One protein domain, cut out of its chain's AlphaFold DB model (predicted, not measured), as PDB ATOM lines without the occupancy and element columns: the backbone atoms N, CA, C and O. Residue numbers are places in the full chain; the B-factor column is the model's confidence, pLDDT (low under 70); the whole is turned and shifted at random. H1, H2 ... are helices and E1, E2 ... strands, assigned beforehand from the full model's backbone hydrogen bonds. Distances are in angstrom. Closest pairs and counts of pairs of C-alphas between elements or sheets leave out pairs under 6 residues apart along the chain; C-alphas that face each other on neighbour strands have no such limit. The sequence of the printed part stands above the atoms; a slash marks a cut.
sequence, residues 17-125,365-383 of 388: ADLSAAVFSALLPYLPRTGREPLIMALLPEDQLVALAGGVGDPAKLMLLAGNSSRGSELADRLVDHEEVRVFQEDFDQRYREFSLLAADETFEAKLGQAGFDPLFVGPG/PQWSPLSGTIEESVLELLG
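AT A GLANCE: This is residues 17 to 125 and 365 to 383 of the 388 residues of an uncharacterized protein of Clostridiaceae bacterium (UniProt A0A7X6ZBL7). A parallel sheet of four strands is the middle layer of three, with H2 covering one face and H4 and H6 the other. H1 packs on H2 rather than on the sheet, H3 packs on H2 too, and H5 lies by edge strand E4. The 128 printed residues are of mixed class, with six named helices and four named strands in the order H1, E1, H2, E2, H3, E3, H4, H5, E4, H6; the sheet runs E3, E2, E1, E4. The whole is compact, with a radius of gyration of the C-alphas of 13.9 A, and rounded, spanning 38 by 33 by 27 A.

HOW THE PARTS SIT: H1, residues 17 to 30, touches H2, residues 46 to 55, at a steep tilt of 41 degrees; the closest C-alphas, of Ala 21 and Gly 55, are 5.0 A apart. E1, residues 37 to 43, is parallel to E4, residues 117 to 122, with N 39 and O 118 2.9 A apart. E2, residues 60 to 66, is parallel to E1, with N 62 and O 40 2.8 A apart. H2 is over E2 and E1 at a height over the sheet of 9.5 A. H3, residues 72 to 76, touches H2, C-alphas Val 50 and Leu 75 being closest at 5.0 A, and only grazes the sheet. E3, residues 83 to 88, is parallel to E2, with N 84 and O 61 2.9 A apart. E1, H2, E2 and E2, H3, E3 are strand-helix-strand units, parallel neighbour strands with a helix between, with right-handed crossovers. H4, residues 92 to 103, is on the opposite face from H2, at a height of 9.1 A. H5, residues 106 to 114, only grazes the sheet; E3, H4 H5, E4 is a split unit, with E2 and E1 between its strands, also right-handed. H6, residues 374 to 381, is on the same face as H4, which touches it with residues 98 to 102 alone, C-alphas Phe 99 and Ile 374 being closest at 6.9 A. Every O i to N i+4 pair is within hydrogen-bond range in H3, H4, H5 and H6; in H1 8 of 10 are and in H2 5 of 6.

IN THESE COORDINATES: H1 begins at C-alpha 17 (204.939, 273.483, 277.510) and is 20.6 A long. E1 is 19.6 A, E2 19.8 A, E3 16.8 A, H4 16.2 A and E4 15.3 A long. H6 ends at C-alpha 381 (200.613, 284.890, 254.019).

THE WHOLE: The farthest C-alphas, of Gly 35 and Ser 70, are 38.1 A apart. Residues 126 to 364 are not printed, and C-alphas 125 and 365 stand 26.7 A apart across the cut. No link printed whole is long, and no printed residue is under 70 in pLDDT.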
ATOM      1  N   ALA A  17     205.746 273.104 278.665       93.06
ATOM      2  CA  ALA A  17     204.939 273.483 277.510       93.06
ATOM      3  C   ALA A  17     204.649 272.304 276.562       93.06
ATOM      4  O   ALA A  17     203.619 272.314 275.886       93.06
ATOM      5  N   ASP A  18     205.492 271.261 276.557       95.56
ATOM      6  CA  ASP A  18     205.242 270.021 275.810       95.56
ATOM      7  C   ASP A  18     203.919 269.361 276.223       95.56
ATOM      8  O   ASP A  18     203.209 268.796 275.391       95.56
ATOM      9  N   LEU A  19     203.555 269.452 277.506       94.75
ATOM     10  CA  LEU A  19     202.309 268.887 278.019       94.75
ATOM     11  C   LEU A  19     201.105 269.686 277.524       94.75
ATOM     12  O   LEU A  19     200.132 269.096 277.055       94.75
ATOM     13  N   SER A  20     201.189 271.018 277.570       93.12
ATOM     14  CA  SER A  20     200.136 271.904 277.069       93.12
ATOM     15  C   SER A  20     199.940 271.718 275.556       93.12
ATOM     16  O   SER A  20     198.805 271.595 275.093       93.12
ATOM     17  N   ALA A  21     201.032 271.588 274.791       94.12
ATOM     18  CA  ALA A  21     200.992 271.293 273.360       94.12
ATOM     19  C   ALA A  21     200.372 269.915 273.065       94.12
ATOM     20  O   ALA A  21     199.511 269.802 272.192       94.12
ATOM     21  N   ALA A  22     200.728 268.877 273.830       94.06
ATOM     22  CA  ALA A  22     200.150 267.542 273.679       94.06
ATOM     23  C   ALA A  22     198.640 267.520 273.977       94.06
ATOM     24  O   ALA A  22     197.868 266.914 273.230       94.06
ATOM     25  N   VAL A  23     198.199 268.211 275.036       93.12
ATOM     26  CA  VAL A  23     196.771 268.363 275.361       93.12
ATOM     27  C   VAL A  23     196.045 269.112 274.247       93.12
ATOM     28  O   VAL A  23     194.975 268.680 273.819       93.12
ATOM     29  N   PHE A  24     196.625 270.198 273.737       93.00
ATOM     30  CA  PHE A  24     196.045 270.945 272.625       93.00
ATOM     31  C   PHE A  24     195.897 270.057 271.382       93.00
ATOM     32  O   PHE A  24     194.800 269.939 270.837       93.00
ATOM     33  N   SER A  25     196.947 269.333 271.001       92.88
ATOM     34  CA  SER A  25     196.913 268.372 269.895       92.88
ATOM     35  C   SER A  25     195.810 267.322 270.054       92.88
ATOM     36  O   SER A  25     195.066 267.045 269.115       92.88
ATOM     37  N   ALA A  26     195.637 266.785 271.265       92.62
ATOM     38  CA  ALA A  26     194.602 265.798 271.558       92.62
ATOM     39  C   ALA A  26     193.174 266.369 271.466       92.62
ATOM     40  O   ALA A  26     192.246 265.637 271.123       92.62
ATOM     41  N   LEU A  27     192.986 267.657 271.770       90.69
ATOM     42  CA  LEU A  27     191.682 268.326 271.741       90.69
ATOM     43  C   LEU A  27     191.319 268.890 270.365       90.69
ATOM     44  O   LEU A  27     190.135 269.032 270.060       90.69
ATOM     45  N   LEU A  28     192.312 269.169 269.522       88.44
ATOM     46  CA  LEU A  28     192.134 269.781 268.210       88.44
ATOM     47  C   LEU A  28     191.090 269.059 267.320       88.44
ATOM     48  O   LEU A  28     190.228 269.746 266.767       88.44
ATOM     49  N   PRO A  29     191.044 267.710 267.219       88.38
ATOM     50  CA  PRO A  29     190.035 267.013 266.411       88.38
ATOM     51  C   PRO A  29     188.590 267.172 266.907       88.38
ATOM     52  O   PRO A  29     187.653 266.846 266.172       88.38
ATOM     53  N   TYR A  30     188.408 267.621 268.153       88.88
ATOM     54  CA  TYR A  30     187.108 267.828 268.792       88.88
ATOM     55  C   TYR A  30     186.614 269.272 268.692       88.88
ATOM     56  O   TYR A  30     185.513 269.564 269.164       88.88
ATOM     57  N   LEU A  31     187.390 270.173 268.079       83.88
ATOM     58  CA  LEU A  31     186.910 271.518 267.792       83.88
ATOM     59  C   LEU A  31     185.657 271.460 266.899       83.88
ATOM     60  O   LEU A  31     185.549 270.578 266.034       83.88
ATOM     61  N   PRO A  32     184.687 272.373 267.101       83.25
ATOM     62  CA  PRO A  32     183.486 272.424 266.280       83.25
ATOM     63  C   PRO A  32     183.838 272.485 264.794       83.25
ATOM     64  O   PRO A  32     184.593 273.346 264.355       83.25
ATOM     65  N   ARG A  33     183.271 271.572 264.000       77.19
ATOM     66  CA  ARG A  33     183.472 271.579 262.550       77.19
ATOM     67  C   ARG A  33     182.587 272.648 261.925       77.19
ATOM     68  O   ARG A  33     181.383 272.447 261.786       77.19
ATOM     69  N   THR A  34     183.189 273.754 261.525       82.56
ATOM     70  CA  THR A  34     182.530 274.843 260.784       82.56
ATOM     71  C   THR A  34     182.563 274.623 259.264       82.56
ATOM     72  O   THR A  34     181.871 275.317 258.525       82.56
ATOM     73  N   GLY A  35     183.359 273.652 258.794       84.56
ATOM     74  CA  GLY A  35     183.686 273.468 257.377       84.56
ATOM     75  C   GLY A  35     184.869 274.318 256.899       84.56
ATOM     76  O   GLY A  35     185.194 274.258 255.718       84.56
ATOM     77  N   ARG A  36     185.500 275.079 257.801       89.88
ATOM     78  CA  ARG A  36     186.711 275.871 257.568       89.88
ATOM     79  C   ARG A  36     187.946 275.158 258.116       89.88
ATOM     80  O   ARG A  36     187.840 274.277 258.971       89.88
ATOM     81  N   GLU A  37     189.108 275.532 257.602       89.44
ATOM     82  CA  GLU A  37     190.401 275.006 258.031       89.44
ATOM     83  C   GLU A  37     190.893 275.750 259.282       89.44
ATOM     84  O   GLU A  37     190.914 276.982 259.283       89.44
ATOM     85  N   PRO A  38     191.297 275.053 260.358       91.19
ATOM     86  CA  PRO A  38     191.896 275.719 261.508       91.19
ATOM     87  C   PRO A  38     193.206 276.417 261.119       91.19
ATOM     88  O   PRO A  38     194.061 275.815 260.469       91.19
ATOM     89  N   LEU A  39     193.383 277.659 261.568       91.94
ATOM     90  CA  LEU A  39     194.612 278.437 261.416       91.94
ATOM     91  C   LEU A  39     195.110 278.849 262.798       91.94
ATOM     92  O   LEU A  39     194.490 279.676 263.465       91.94
ATOM     93  N   ILE A  40     196.234 278.294 263.238       93.62
ATOM     94  CA  ILE A  40     196.833 278.651 264.523       93.62
ATOM     95  C   ILE A  40     197.696 279.893 264.328       93.62
ATOM     96  O   ILE A  40     198.702 279.860 263.629       93.62
ATOM     97  N   MET A  41     197.338 280.986 264.983       95.31
ATOM     98  CA  MET A  41     198.196 282.162 265.093       95.31
ATOM     99  C   MET A  41     198.759 282.178 266.505       95.31
ATOM    100  O   MET A  41     197.993 282.162 267.463       95.31
ATOM    101  N   ALA A  42     200.079 282.175 266.654       95.38
ATOM    102  CA  ALA A  42     200.730 282.048 267.951       95.38
ATOM    103  C   ALA A  42     201.738 283.172 268.185       95.38
ATOM    104  O   ALA A  42     202.625 283.410 267.368       95.38
ATOM    105  N   LEU A  43     201.633 283.822 269.340       94.00
ATOM    106  CA  LEU A  43     202.642 284.729 269.879       94.00
ATOM    107  C   LEU A  43     202.933 284.259 271.301       94.00
ATOM    108  O   LEU A  43     202.163 284.515 272.226       94.00
ATOM    109  N   LEU A  44     204.031 283.525 271.462       91.62
ATOM    110  CA  LEU A  44     204.402 282.856 272.708       91.62
ATOM    111  C   LEU A  44     205.894 283.071 273.012       91.62
ATOM    112  O   LEU A  44     206.661 283.400 272.105       91.62
ATOM    113  N   PRO A  45     206.337 282.869 274.267       89.31
ATOM    114  CA  PRO A  45     207.758 282.739 274.570       89.31
ATOM    115  C   PRO A  45     208.400 281.622 273.741       89.31
ATOM    116  O   PRO A  45     207.742 280.634 273.409       89.31
ATOM    117  N   GLU A  46     209.695 281.754 273.447       90.06
ATOM    118  CA  GLU A  46     210.425 280.846 272.550       90.06
ATOM    119  C   GLU A  46     210.247 279.361 272.920       90.06
ATOM    120  O   GLU A  46     209.931 278.553 272.050       90.06
ATOM    121  N   ASP A  47     210.351 278.998 274.202       89.81
ATOM    122  CA  ASP A  47     210.186 277.604 274.641       89.81
ATOM    123  C   ASP A  47     208.791 277.041 274.338       89.81
ATOM    124  O   ASP A  47     208.654 275.881 273.948       89.81
ATOM    125  N   GLN A  48     207.752 277.868 274.481       92.00
ATOM    126  CA  GLN A  48     206.376 277.472 274.190       92.00
ATOM    127  C   GLN A  48     206.126 277.380 272.680       92.00
ATOM    128  O   GLN A  48     205.397 276.489 272.252       92.00
ATOM    129  N   LEU A  49     206.752 278.244 271.866       94.06
ATOM    130  CA  LEU A  49     206.713 278.124 270.402       94.06
ATOM    131  C   LEU A  49     207.367 276.822 269.934       94.06
ATOM    132  O   LEU A  49     206.784 276.110 269.120       94.06
ATOM    133  N   VAL A  50     208.537 276.475 270.481       94.69
ATOM    134  CA  VAL A  50     209.246 275.229 270.144       94.69
ATOM    135  C   VAL A  50     208.399 273.996 270.490       94.69
ATOM    136  O   VAL A  50     208.314 273.065 269.686       94.69
ATOM    137  N   ALA A  51     207.736 273.996 271.652       94.50
ATOM    138  CA  ALA A  51     206.806 272.935 272.044       94.50
ATOM    139  C   ALA A  51     205.558 272.880 271.148       94.50
ATOM    140  O   ALA A  51     205.130 271.797 270.752       94.50
ATOM    141  N   LEU A  52     204.986 274.034 270.791       94.62
ATOM    142  CA  LEU A  52     203.788 274.115 269.956       94.62
ATOM    143  C   LEU A  52     204.043 273.639 268.521       94.62
ATOM    144  O   LEU A  52     203.219 272.887 268.000       94.62
ATOM    145  N   ALA A  53     205.169 274.030 267.916       93.31
ATOM    146  CA  ALA A  53     205.518 273.707 266.529       93.31
ATOM    147  C   ALA A  53     205.501 272.196 266.261       93.31
ATOM    148  O   ALA A  53     204.824 271.732 265.354       93.31
ATOM    149  N   GLY A  54     206.177 271.410 267.107       86.44
ATOM    150  CA  GLY A  54     206.214 269.951 266.957       86.44
ATOM    151  C   GLY A  54     205.143 269.188 267.745       86.44
ATOM    152  O   GLY A  54     205.019 267.976 267.582       86.44
ATOM    153  N   GLY A  55     204.435 269.854 268.661       86.00
ATOM    154  CA  GLY A  55     203.517 269.207 269.601       86.00
ATOM    155  C   GLY A  55     202.053 269.238 269.170       86.00
ATOM    156  O   GLY A  55     201.305 268.319 269.507       86.00
ATOM    157  N   VAL A  56     201.638 270.259 268.417       85.38
ATOM    158  CA  VAL A  56     200.270 270.402 267.896       85.38
ATOM    159  C   VAL A  56     200.239 269.929 266.445       85.38
ATOM    160  O   VAL A  56     201.133 270.290 265.690       85.38
ATOM    161  N   GLY A  57     199.229 269.124 266.075       80.25
ATOM    162  CA  GLY A  57     199.111 268.462 264.762       80.25
ATOM    163  C   GLY A  57     199.077 269.396 263.542       80.25
ATOM    164  O   GLY A  57     199.513 270.534 263.600       80.25
ATOM    165  N   ASP A  58     198.519 268.946 262.420       83.00
ATOM    166  CA  ASP A  58     198.813 269.564 261.115       83.00
ATOM    167  C   ASP A  58     198.061 270.859 260.691       83.00
ATOM    168  O   ASP A  58     198.188 271.207 259.516       83.00
ATOM    169  N   PRO A  59     197.291 271.626 261.502       86.94
ATOM    170  CA  PRO A  59     196.814 272.932 261.039       86.94
ATOM    171  C   PRO A  59     197.950 273.850 260.598       86.94
ATOM    172  O   PRO A  59     199.042 273.793 261.168       86.94
ATOM    173  N   ALA A  60     197.655 274.742 259.650       89.25
ATOM    174  CA  ALA A  60     198.546 275.843 259.316       89.25
ATOM    175  C   ALA A  60     198.828 276.686 260.558       89.25
ATOM    176  O   ALA A  60     197.924 276.960 261.360       89.25
ATOM    177  N   LYS A  61     200.092 277.077 260.719       92.06
ATOM    178  CA  LYS A  61     200.554 277.863 261.861       92.06
ATOM    179  C   LYS A  61     201.279 279.106 261.375       92.06
ATOM    180  O   LYS A  61     202.182 279.013 260.551       92.06
ATOM    181  N   LEU A  62     200.927 280.250 261.944       93.12
ATOM    182  CA  LEU A  62     201.744 281.452 261.912       93.12
ATOM    183  C   LEU A  62     202.285 281.708 263.314       93.12
ATOM    184  O   LEU A  62     201.520 281.971 264.240       93.12
ATOM    185  N   MET A  63     203.603 281.669 263.460       94.62
ATOM    186  CA  MET A  63     204.293 281.901 264.723       94.62
ATOM    187  C   MET A  63     205.042 283.230 264.704       94.62
ATOM    188  O   MET A  63     205.869 283.491 263.833       94.62
ATOM    189  N   LEU A  64     204.760 284.071 265.692       94.38
ATOM    190  CA  LEU A  64     205.409 285.356 265.906       94.38
ATOM    191  C   LEU A  64     206.511 285.188 266.951       94.38
ATOM    192  O   LEU A  64     206.233 284.982 268.132       94.38
ATOM    193  N   LEU A  65     207.762 285.282 266.507       92.94
ATOM    194  CA  LEU A  65     208.954 285.058 267.319       92.94
ATOM    195  C   LEU A  65     209.668 286.387 267.609       92.94
ATOM    196  O   LEU A  65     209.872 287.209 266.718       92.94
ATOM    197  N   ALA A  66     210.088 286.599 268.853       89.62
ATOM    198  CA  ALA A  66     210.927 287.745 269.193       89.62
ATOM    199  C   ALA A  66     212.338 287.598 268.583       89.62
ATOM    200  O   ALA A  66     212.884 286.502 268.488       89.62
ATOM    201  N   GLY A  67     212.944 288.715 268.179       79.50
ATOM    202  CA  GLY A  67     214.184 288.780 267.394       79.50
ATOM    203  C   GLY A  67     215.415 288.074 267.950       79.50
ATOM    204  O   GLY A  67     216.336 287.755 267.199       79.50
ATOM    205  N   ASN A  68     215.448 287.832 269.250       76.06
ATOM    206  CA  ASN A  68     216.496 287.116 269.952       76.06
ATOM    207  C   ASN A  68     216.078 285.657 270.177       76.06
ATOM    208  O   ASN A  68     215.433 285.339 271.169       76.06
ATOM    209  N   SER A  69     216.494 284.776 269.267       81.19
ATOM    210  CA  SER A  69     216.185 283.347 269.328       81.19
ATOM    211  C   SER A  69     217.429 282.529 269.673       81.19
ATOM    212  O   SER A  69     218.435 282.576 268.966       81.19
ATOM    213  N   SER A  70     217.360 281.795 270.782       84.38
ATOM    214  CA  SER A  70     218.409 280.872 271.239       84.38
ATOM    215  C   SER A  70     218.190 279.438 270.752       84.38
ATOM    216  O   SER A  70     219.121 278.638 270.719       84.38
ATOM    217  N   ARG A  71     216.958 279.122 270.345       91.06
ATOM    218  CA  ARG A  71     216.500 277.801 269.903       91.06
ATOM    219  C   ARG A  71     215.911 277.843 268.496       91.06
ATOM    220  O   ARG A  71     215.144 276.964 268.119       91.06
ATOM    221  N   GLY A  72     216.289 278.840 267.697       90.56
ATOM    222  CA  GLY A  72     215.742 279.054 266.358       90.56
ATOM    223  C   GLY A  72     215.913 277.842 265.452       90.56
ATOM    224  O   GLY A  72     214.957 277.431 264.808       90.56
ATOM    225  N   SER A  73     217.095 277.220 265.443       92.06
ATOM    226  CA  SER A  73     217.328 276.022 264.627       92.06
ATOM    227  C   SER A  73     216.501 274.824 265.112       92.06
ATOM    228  O   SER A  73     216.050 274.034 264.293       92.06
ATOM    229  N   GLU A  74     216.236 274.704 266.419       94.12
ATOM    230  CA  GLU A  74     215.315 273.681 266.931       94.12
ATOM    231  C   GLU A  74     213.867 273.956 266.514       94.12
ATOM    232  O   GLU A  74     213.153 273.017 266.168       94.12
ATOM    233  N   LEU A  75     213.434 275.219 266.549       93.69
ATOM    234  CA  LEU A  75     212.117 275.615 266.061       93.69
ATOM    235  C   LEU A  75     211.977 275.283 264.571       93.69
ATOM    236  O   LEU A  75     211.027 274.605 264.203       93.69
ATOM    237  N   ALA A  76     212.941 275.702 263.743       92.38
ATOM    238  CA  ALA A  76     212.944 275.479 262.295       92.38
ATOM    239  C   ALA A  76     212.838 273.996 261.925       92.38
ATOM    240  O   ALA A  76     212.065 273.635 261.045       92.38
ATOM    241  N   ASP A  77     213.558 273.133 262.640       91.62
ATOM    242  CA  ASP A  77     213.544 271.686 262.421       91.62
ATOM    243  C   ASP A  77     212.214 271.004 262.772       91.62
ATOM    244  O   ASP A  77     211.999 269.847 262.405       91.62
ATOM    245  N   ARG A  78     211.347 271.688 263.525       91.69
ATOM    246  CA  ARG A  78     210.018 271.200 263.906       91.69
ATOM    247  C   ARG A  78     208.914 271.719 262.992       91.69
ATOM    248  O   ARG A  78     207.808 271.195 263.083       91.69
ATOM    249  N   LEU A  79     209.204 272.710 262.150       90.62
ATOM    250  CA  LEU A  79     208.239 273.245 261.195       90.62
ATOM    251  C   LEU A  79     207.992 272.255 260.060       90.62
ATOM    252  O   LEU A  79     208.882 271.507 259.646       90.62
ATOM    253  N   VAL A  80     206.785 272.314 259.516       86.75
ATOM    254  CA  VAL A  80     206.402 271.658 258.260       86.75
ATOM    255  C   VAL A  80     206.091 272.712 257.192       86.75
ATOM    256  O   VAL A  80     205.915 273.883 257.513       86.75
ATOM    257  N   ASP A  81     206.041 272.312 255.917       81.31
ATOM    258  CA  ASP A  81     206.058 273.221 254.751       81.31
ATOM    259  C   ASP A  81     204.989 274.335 254.751       81.31
ATOM    260  O   ASP A  81     205.178 275.365 254.109       81.31
ATOM    261  N   HIS A  82     203.857 274.140 255.432       78.75
ATOM    262  CA  HIS A  82     202.743 275.095 255.510       78.75
ATOM    263  C   HIS A  82     202.717 275.918 256.809       78.75
ATOM    264  O   HIS A  82     201.713 276.563 257.119       78.75
ATOM    265  N   GLU A  83     203.801 275.887 257.582       89.81
ATOM    266  CA  GLU A  83     203.989 276.689 258.787       89.81
ATOM    267  C   GLU A  83     204.990 277.812 258.556       89.81
ATOM    268  O   GLU A  83     206.041 277.641 257.944       89.81
ATOM    269  N   GLU A  84     204.672 278.979 259.100       90.75
ATOM    270  CA  GLU A  84     205.427 280.199 258.867       90.75
ATOM    271  C   GLU A  84     205.834 280.833 260.190       90.75
ATOM    272  O   GLU A  84     205.050 280.934 261.137       90.75
ATOM    273  N   VAL A  85     207.074 281.316 260.239       93.69
ATOM    274  CA  VAL A  85     207.589 282.112 261.355       93.69
ATOM    275  C   VAL A  85     207.839 283.532 260.865       93.69
ATOM    276  O   VAL A  85     208.444 283.763 259.812       93.69
ATOM    277  N   ARG A  86     207.373 284.510 261.641       93.56
ATOM    278  CA  ARG A  86     207.668 285.931 261.444       93.56
ATOM    279  C   ARG A  86     208.341 286.482 262.683       93.56
ATOM    280  O   ARG A  86     207.889 286.251 263.801       93.56
ATOM    281  N   VAL A  87     209.425 287.221 262.476       93.50
ATOM    282  CA  VAL A  87     210.229 287.759 263.573       93.50
ATOM    283  C   VAL A  87     209.986 289.246 263.777       93.50
ATOM    284  O   VAL A  87     210.041 290.021 262.826       93.50
ATOM    285  N   PHE A  88     209.783 289.657 265.025       91.38
ATOM    286  CA  PHE A  88     209.622 291.058 265.414       91.38
ATOM    287  C   PHE A  88     210.726 291.490 266.392       91.38
ATOM    288  O   PHE A  88     211.277 290.672 267.124       91.38
ATOM    289  N   GLN A  89     211.091 292.774 266.381       86.75
ATOM    290  CA  GLN A  89     212.181 293.324 267.215       86.75
ATOM    291  C   GLN A  89     211.664 294.247 268.327       86.75
ATOM    292  O   GLN A  89     212.429 294.691 269.180       86.75
ATOM    293  N   GLU A  90     210.376 294.581 268.289       81.38
ATOM    294  CA  GLU A  90     209.703 295.384 269.298       81.38
ATOM    295  C   GLU A  90     209.539 294.625 270.620       81.38
ATOM    296  O   GLU A  90     209.770 293.421 270.720       81.38
ATOM    297  N   ASP A  91     209.114 295.358 271.648       79.00
ATOM    298  CA  ASP A  91     208.799 294.794 272.953       79.00
ATOM    299  C   ASP A  91     207.703 293.715 272.858       79.00
ATOM    300  O   ASP A  91     206.673 293.895 272.196       79.00
ATOM    301  N   PHE A  92     207.935 292.589 273.540       82.81
ATOM    302  CA  PHE A  92     207.049 291.428 273.510       82.81
ATOM    303  C   PHE A  92     205.646 291.764 274.024       82.81
ATOM    304  O   PHE A  92     204.663 291.359 273.404       82.81
ATOM    305  N   ASP A  93     205.527 292.537 275.109       77.12
ATOM    306  CA  ASP A  93     204.223 292.883 275.681       77.12
ATOM    307  C   ASP A  93     203.442 293.801 274.745       77.12
ATOM    308  O   ASP A  93     202.233 293.632 274.566       77.12
ATOM    309  N   GLN A  94     204.117 294.775 274.130       77.62
ATOM    310  CA  GLN A  94     203.491 295.646 273.142       77.62
ATOM    311  C   GLN A  94     202.958 294.831 271.958       77.62
ATOM    312  O   GLN A  94     201.807 295.020 271.554       77.62
ATOM    313  N   ARG A  95     203.767 293.906 271.426       86.12
ATOM    314  CA  ARG A  95     203.346 293.058 270.309       86.12
ATOM    315  C   ARG A  95     202.215 292.112 270.712       86.12
ATOM    316  O   ARG A  95     201.276 291.913 269.944       86.12
ATOM    317  N   TYR A  96     202.237 291.600 271.939       85.69
ATOM    318  CA  TYR A  96     201.158 290.776 272.473       85.69
ATOM    319  C   TYR A  96     199.839 291.546 272.658       85.69
ATOM    320  O   TYR A  96     198.763 290.995 272.417       85.69
ATOM    321  N   ARG A  97     199.888 292.835 273.021       81.56
ATOM    322  CA  ARG A  97     198.690 293.693 273.067       81.56
ATOM    323  C   ARG A  97     198.068 293.871 271.683       81.56
ATOM    324  O   ARG A  97     196.856 293.738 271.560       81.56
ATOM    325  N   GLU A  98     198.876 294.138 270.658       86.81
ATOM    326  CA  GLU A  98     198.399 294.204 269.266       86.81
ATOM    327  C   GLU A  98     197.747 292.882 268.847       86.81
ATOM    328  O   GLU A  98     196.624 292.877 268.350       86.81
ATOM    329  N   PHE A  99     198.414 291.762 269.128       91.31
ATOM    330  CA  PHE A  99     197.902 290.422 268.851       91.31
ATOM    331  C   PHE A  99     196.554 290.154 269.536       91.31
ATOM    332  O   PHE A  99     195.634 289.626 268.917       91.31
ATOM    333  N   SER A 100     196.412 290.564 270.798       88.12
ATOM    334  CA  SER A 100     195.173 290.400 271.570       88.12
ATOM    335  C   SER A 100     194.033 291.281 271.051       88.12
ATOM    336  O   SER A 100     192.882 290.855 271.059       88.12
ATOM    337  N   LEU A 101     194.336 292.499 270.584       88.81
ATOM    338  CA  LEU A 101     193.347 293.375 269.949       88.81
ATOM    339  C   LEU A 101     192.874 292.803 268.612       88.81
ATOM    340  O   LEU A 101     191.677 292.802 268.348       88.81
ATOM    341  N   LEU A 102     193.796 292.266 267.810       92.62
ATOM    342  CA  LEU A 102     193.468 291.605 266.550       92.62
ATOM    343  C   LEU A 102     192.598 290.359 266.769       92.62
ATOM    344  O   LEU A 102     191.662 290.120 266.013       92.62
ATOM    345  N   ALA A 103     192.860 289.600 267.837       92.00
ATOM    346  CA  ALA A 103     192.044 288.451 268.231       92.00
ATOM    347  C   ALA A 103     190.593 288.814 268.592       92.00
ATOM    348  O   ALA A 103     189.720 287.954 268.531       92.00
ATOM    349  N   ALA A 104     190.340 290.068 268.980       90.69
ATOM    350  CA  ALA A 104     189.015 290.581 269.316       90.69
ATOM    351  C   ALA A 104     188.342 291.342 268.155       90.69
ATOM    352  O   ALA A 104     187.244 291.873 268.333       90.69
ATOM    353  N   ASP A 105     188.985 291.436 266.986       94.94
ATOM    354  CA  ASP A 105     188.454 292.160 265.832       94.94
ATOM    355  C   ASP A 105     187.524 291.269 264.991       94.94
ATOM    356  O   ASP A 105     187.961 290.443 264.185       94.94
ATOM    357  N   GLU A 106     186.215 291.490 265.134       94.69
ATOM    358  CA  GLU A 106     185.171 290.786 264.375       94.69
ATOM    359  C   GLU A 106     185.300 290.973 262.850       94.69
ATOM    360  O   GLU A 106     184.902 290.100 262.074       94.69
ATOM    361  N   THR A 107     185.854 292.099 262.387       94.69
ATOM    362  CA  THR A 107     186.071 292.359 260.955       94.69
ATOM    363  C   THR A 107     187.200 291.488 260.428       94.69
ATOM    364  O   THR A 107     187.081 290.914 259.343       94.69
ATOM    365  N   PHE A 108     188.287 291.372 261.191       94.19
ATOM    366  CA  PHE A 108     189.393 290.487 260.851       94.19
ATOM    367  C   PHE A 108     188.957 289.017 260.869       94.19
ATOM    368  O   PHE A 108     189.189 288.296 259.896       94.19
ATOM    369  N   GLU A 109     188.226 288.594 261.903       92.38
ATOM    370  CA  GLU A 109     187.653 287.247 261.985       92.38
ATOM    371  C   GLU A 109     186.737 286.950 260.786       92.38
ATOM    372  O   GLU A 109     186.843 285.896 260.153       92.38
ATOM    373  N   ALA A 110     185.883 287.904 260.398       92.50
ATOM    374  CA  ALA A 110     185.013 287.758 259.236       92.50
ATOM    375  C   ALA A 110     185.797 287.611 257.921       92.50
ATOM    376  O   ALA A 110     185.387 286.816 257.070       92.50
ATOM    377  N   LYS A 111     186.915 288.336 257.740       93.69
ATOM    378  CA  LYS A 111     187.793 288.188 256.562       93.69
ATOM    379  C   LYS A 111     188.380 286.776 256.487       93.69
ATOM    380  O   LYS A 111     188.285 286.137 255.442       93.69
ATOM    381  N   LEU A 112     188.921 286.263 257.595       92.94
ATOM    382  CA  LEU A 112     189.480 284.907 257.655       92.94
ATOM    383  C   LEU A 112     188.405 283.840 257.408       92.94
ATOM    384  O   LEU A 112     188.597 282.928 256.603       92.94
ATOM    385  N   GLY A 113     187.223 284.017 258.002       92.75
ATOM    386  CA  GLY A 113     186.087 283.124 257.797       92.75
ATOM    387  C   GLY A 113     185.561 283.104 256.355       92.75
ATOM    388  O   GLY A 113     185.077 282.064 255.902       92.75
ATOM    389  N   GLN A 114     185.647 284.221 255.622       92.62
ATOM    390  CA  GLN A 114     185.330 284.287 254.185       92.62
ATOM    391  C   GLN A 114     186.383 283.581 253.328       92.62
ATOM    392  O   GLN A 114     186.034 282.969 252.320       92.62
ATOM    393  N   ALA A 115     187.646 283.627 253.751       92.44
ATOM    394  CA  ALA A 115     188.750 282.918 253.115       92.44
ATOM    395  C   ALA A 115     188.791 281.413 253.433       92.44
ATOM    396  O   ALA A 115     189.606 280.695 252.867       92.44
ATOM    397  N   GLY A 116     187.894 280.925 254.295       92.88
ATOM    398  CA  GLY A 116     187.788 279.506 254.623       92.88
ATOM    399  C   GLY A 116     188.611 279.074 255.833       92.88
ATOM    400  O   GLY A 116     188.771 277.872 256.024       92.88
ATOM    401  N   PHE A 117     189.078 280.014 256.661       92.19
ATOM    402  CA  PHE A 117     189.865 279.729 257.860       92.19
ATOM    403  C   PHE A 117     189.084 279.982 259.152       92.19
ATOM    404  O   PHE A 117     188.299 280.927 259.240       92.19
ATOM    405  N   ASP A 118     189.351 279.161 260.165       91.12
ATOM    406  CA  ASP A 118     188.955 279.394 261.553       91.12
ATOM    407  C   ASP A 118     190.195 279.744 262.387       91.12
ATOM    408  O   ASP A 118     191.008 278.859 262.685       91.12
ATOM    409  N   PRO A 119     190.371 281.021 262.761       91.75
ATOM    410  CA  PRO A 119     191.541 281.444 263.509       91.75
ATOM    411  C   PRO A 119     191.517 280.949 264.959       91.75
ATOM    412  O   PRO A 119     190.542 281.128 265.687       91.75
ATOM    413  N   LEU A 120     192.639 280.398 265.413       92.00
ATOM    414  CA  LEU A 120     192.918 280.070 266.807       92.00
ATOM    415  C   LEU A 120     194.091 280.927 267.279       92.00
ATOM    416  O   LEU A 120     195.242 280.656 266.942       92.00
ATOM    417  N   PHE A 121     193.797 281.960 268.065       93.25
ATOM    418  CA  PHE A 121     194.816 282.826 268.649       93.25
ATOM    419  C   PHE A 121     195.392 282.194 269.917       93.25
ATOM    420  O   PHE A 121     194.673 281.916 270.880       93.25
ATOM    421  N   VAL A 122     196.706 281.990 269.930       93.69
ATOM    422  CA  VAL A 122     197.438 281.347 271.020       93.69
ATOM    423  C   VAL A 122     198.441 282.340 271.596       93.69
ATOM    424  O   VAL A 122     199.513 282.577 271.041       93.69
ATOM    425  N   GLY A 123     198.049 282.948 272.712       91.06
ATOM    426  CA  GLY A 123     198.873 283.846 273.517       91.06
ATOM    427  C   GLY A 123     199.428 283.171 274.771       91.06
ATOM    428  O   GLY A 123     198.973 282.077 275.127       91.06
ATOM    429  N   PRO A 124     200.371 283.799 275.497       84.88
ATOM    430  CA  PRO A 124     200.938 283.192 276.692       84.88
ATOM    431  C   PRO A 124     199.850 283.018 277.757       84.88
ATOM    432  O   PRO A 124     199.050 283.920 278.005       84.88
ATOM    433  N   GLY A 125     199.812 281.842 278.391       79.69
ATOM    434  CA  GLY A 125     198.738 281.442 279.309       79.69
ATOM    435  C   GLY A 125     197.354 281.371 278.665       79.69
ATOM    436  O   GLY A 125     196.347 281.690 279.303       79.69
ATOM    437  N   PRO A 365     218.613 280.029 261.787       89.38
ATOM    438  CA  PRO A 365     217.761 280.144 260.612       89.38
ATOM    439  C   PRO A 365     217.526 281.612 260.251       89.38
ATOM    440  O   PRO A 365     217.477 282.498 261.109       89.38
ATOM    441  N   GLN A 366     217.357 281.865 258.955       89.75
ATOM    442  CA  GLN A 366     216.928 283.169 258.470       89.75
ATOM    443  C   GLN A 366     215.408 283.233 258.490       89.75
ATOM    444  O   GLN A 366     214.738 282.573 257.700       89.75
ATOM    445  N   TRP A 367     214.880 284.045 259.397       91.06
ATOM    446  CA  TRP A 367     213.452 284.287 259.502       91.06
ATOM    447  C   TRP A 367     213.039 285.529 258.727       91.06
ATOM    448  O   TRP A 367     213.735 286.548 258.732       91.06
ATOM    449  N   SER A 368     211.855 285.466 258.130       91.06
ATOM    450  CA  SER A 368     211.217 286.633 257.535       91.06
ATOM    451  C   SER A 368     210.814 287.626 258.634       91.06
ATOM    452  O   SER A 368     210.186 287.226 259.621       91.06
ATOM    453  N   PRO A 369     211.147 288.920 258.506       91.69
ATOM    454  CA  PRO A 369     210.698 289.920 259.462       91.69
ATOM    455  C   PRO A 369     209.185 290.120 259.354       91.69
ATOM    456  O   PRO A 369     208.611 290.067 258.264       91.69
ATOM    457  N   LEU A 370     208.544 290.405 260.484       89.94
ATOM    458  CA  LEU A 370     207.183 290.918 260.515       89.94
ATOM    459  C   LEU A 370     207.201 292.344 259.947       89.94
ATOM    460  O   LEU A 370     207.719 293.265 260.580       89.94
ATOM    461  N   SER A 371     206.697 292.512 258.726       80.31
ATOM    462  CA  SER A 371     206.665 293.807 258.042       80.31
ATOM    463  C   SER A 371     205.284 294.434 258.225       80.31
ATOM    464  O   SER A 371     204.295 293.876 257.767       80.31
ATOM    465  N   GLY A 372     205.212 295.581 258.906       84.44
ATOM    466  CA  GLY A 372     203.941 296.254 259.191       84.44
ATOM    467  C   GLY A 372     203.225 295.702 260.429       84.44
ATOM    468  O   GLY A 372     203.849 295.423 261.459       84.44
ATOM    469  N   THR A 373     201.903 295.617 260.340       88.75
ATOM    470  CA  THR A 373     201.024 295.076 261.387       88.75
ATOM    471  C   THR A 373     200.935 293.551 261.323       88.75
ATOM    472  O   THR A 373     201.220 292.929 260.295       88.75
ATOM    473  N   ILE A 374     200.500 292.932 262.424       91.00
ATOM    474  CA  ILE A 374     200.219 291.489 262.454       91.00
ATOM    475  C   ILE A 374     199.138 291.133 261.421       91.00
ATOM    476  O   ILE A 374     199.285 290.138 260.715       91.00
ATOM    477  N   GLU A 375     198.090 291.957 261.292       92.19
ATOM    478  CA  GLU A 375     197.012 291.756 260.311       92.19
ATOM    479  C   GLU A 375     197.558 291.691 258.881       92.19
ATOM    480  O   GLU A 375     197.288 290.728 258.169       92.19
ATOM    481  N   GLU A 376     198.348 292.687 258.468       89.44
ATOM    482  CA  GLU A 376     198.915 292.751 257.115       89.44
ATOM    483  C   GLU A 376     199.754 291.511 256.800       89.44
ATOM    484  O   GLU A 376     199.593 290.915 255.735       89.44
ATOM    485  N   SER A 377     200.586 291.075 257.750       87.06
ATOM    486  CA  SER A 377     201.420 289.882 257.581       87.06
ATOM    487  C   SER A 377     200.596 288.593 257.479       87.06
ATOM    488  O   SER A 377     200.935 287.718 256.685       87.06
ATOM    489  N   VAL A 378     199.505 288.462 258.245       87.81
ATOM    490  CA  VAL A 378     198.590 287.312 258.128       87.81
ATOM    491  C   VAL A 378     197.902 287.316 256.764       87.81
ATOM    492  O   VAL A 378     197.846 286.286 256.097       87.81
ATOM    493  N   LEU A 379     197.380 288.464 256.329       88.50
ATOM    494  CA  LEU A 379     196.672 288.564 255.054       88.50
ATOM    495  C   LEU A 379     197.605 288.315 253.863       88.50
ATOM    496  O   LEU A 379     197.201 287.641 252.919       88.50
ATOM    497  N   GLU A 380     198.848 288.796 253.909       85.62
ATOM    498  CA  GLU A 380     199.872 288.497 252.900       85.62
ATOM    499  C   GLU A 380     200.138 286.989 252.804       85.62
ATOM    500  O   GLU A 380     200.088 286.423 251.712       85.62
ATOM    501  N   LEU A 381     200.345 286.329 253.946       80.94
ATOM    502  CA  LEU A 381     200.613 284.890 254.019       80.94
ATOM    503  C   LEU A 381     199.490 284.033 253.438       80.94
ATOM    504  O   LEU A 381     199.749 283.027 252.782       80.94
ATOM    505  N   LEU A 382     198.243 284.439 253.661       84.19
ATOM    506  CA  LEU A 382     197.075 283.724 253.157       84.19
ATOM    507  C   LEU A 382     196.734 284.084 251.700       84.19
ATOM    508  O   LEU A 382     195.750 283.576 251.163       84.19
ATOM    509  N   GLY A 383     197.504 284.970 251.052       84.06
ATOM    510  CA  GLY A 383     197.197 285.466 249.705       84.06
ATOM    511  C   GLY A 383     195.925 286.321 249.649       84.06
ATOM    512  O   GLY A 383     195.264 286.386 248.615       84.06
TER     513      GLY A 383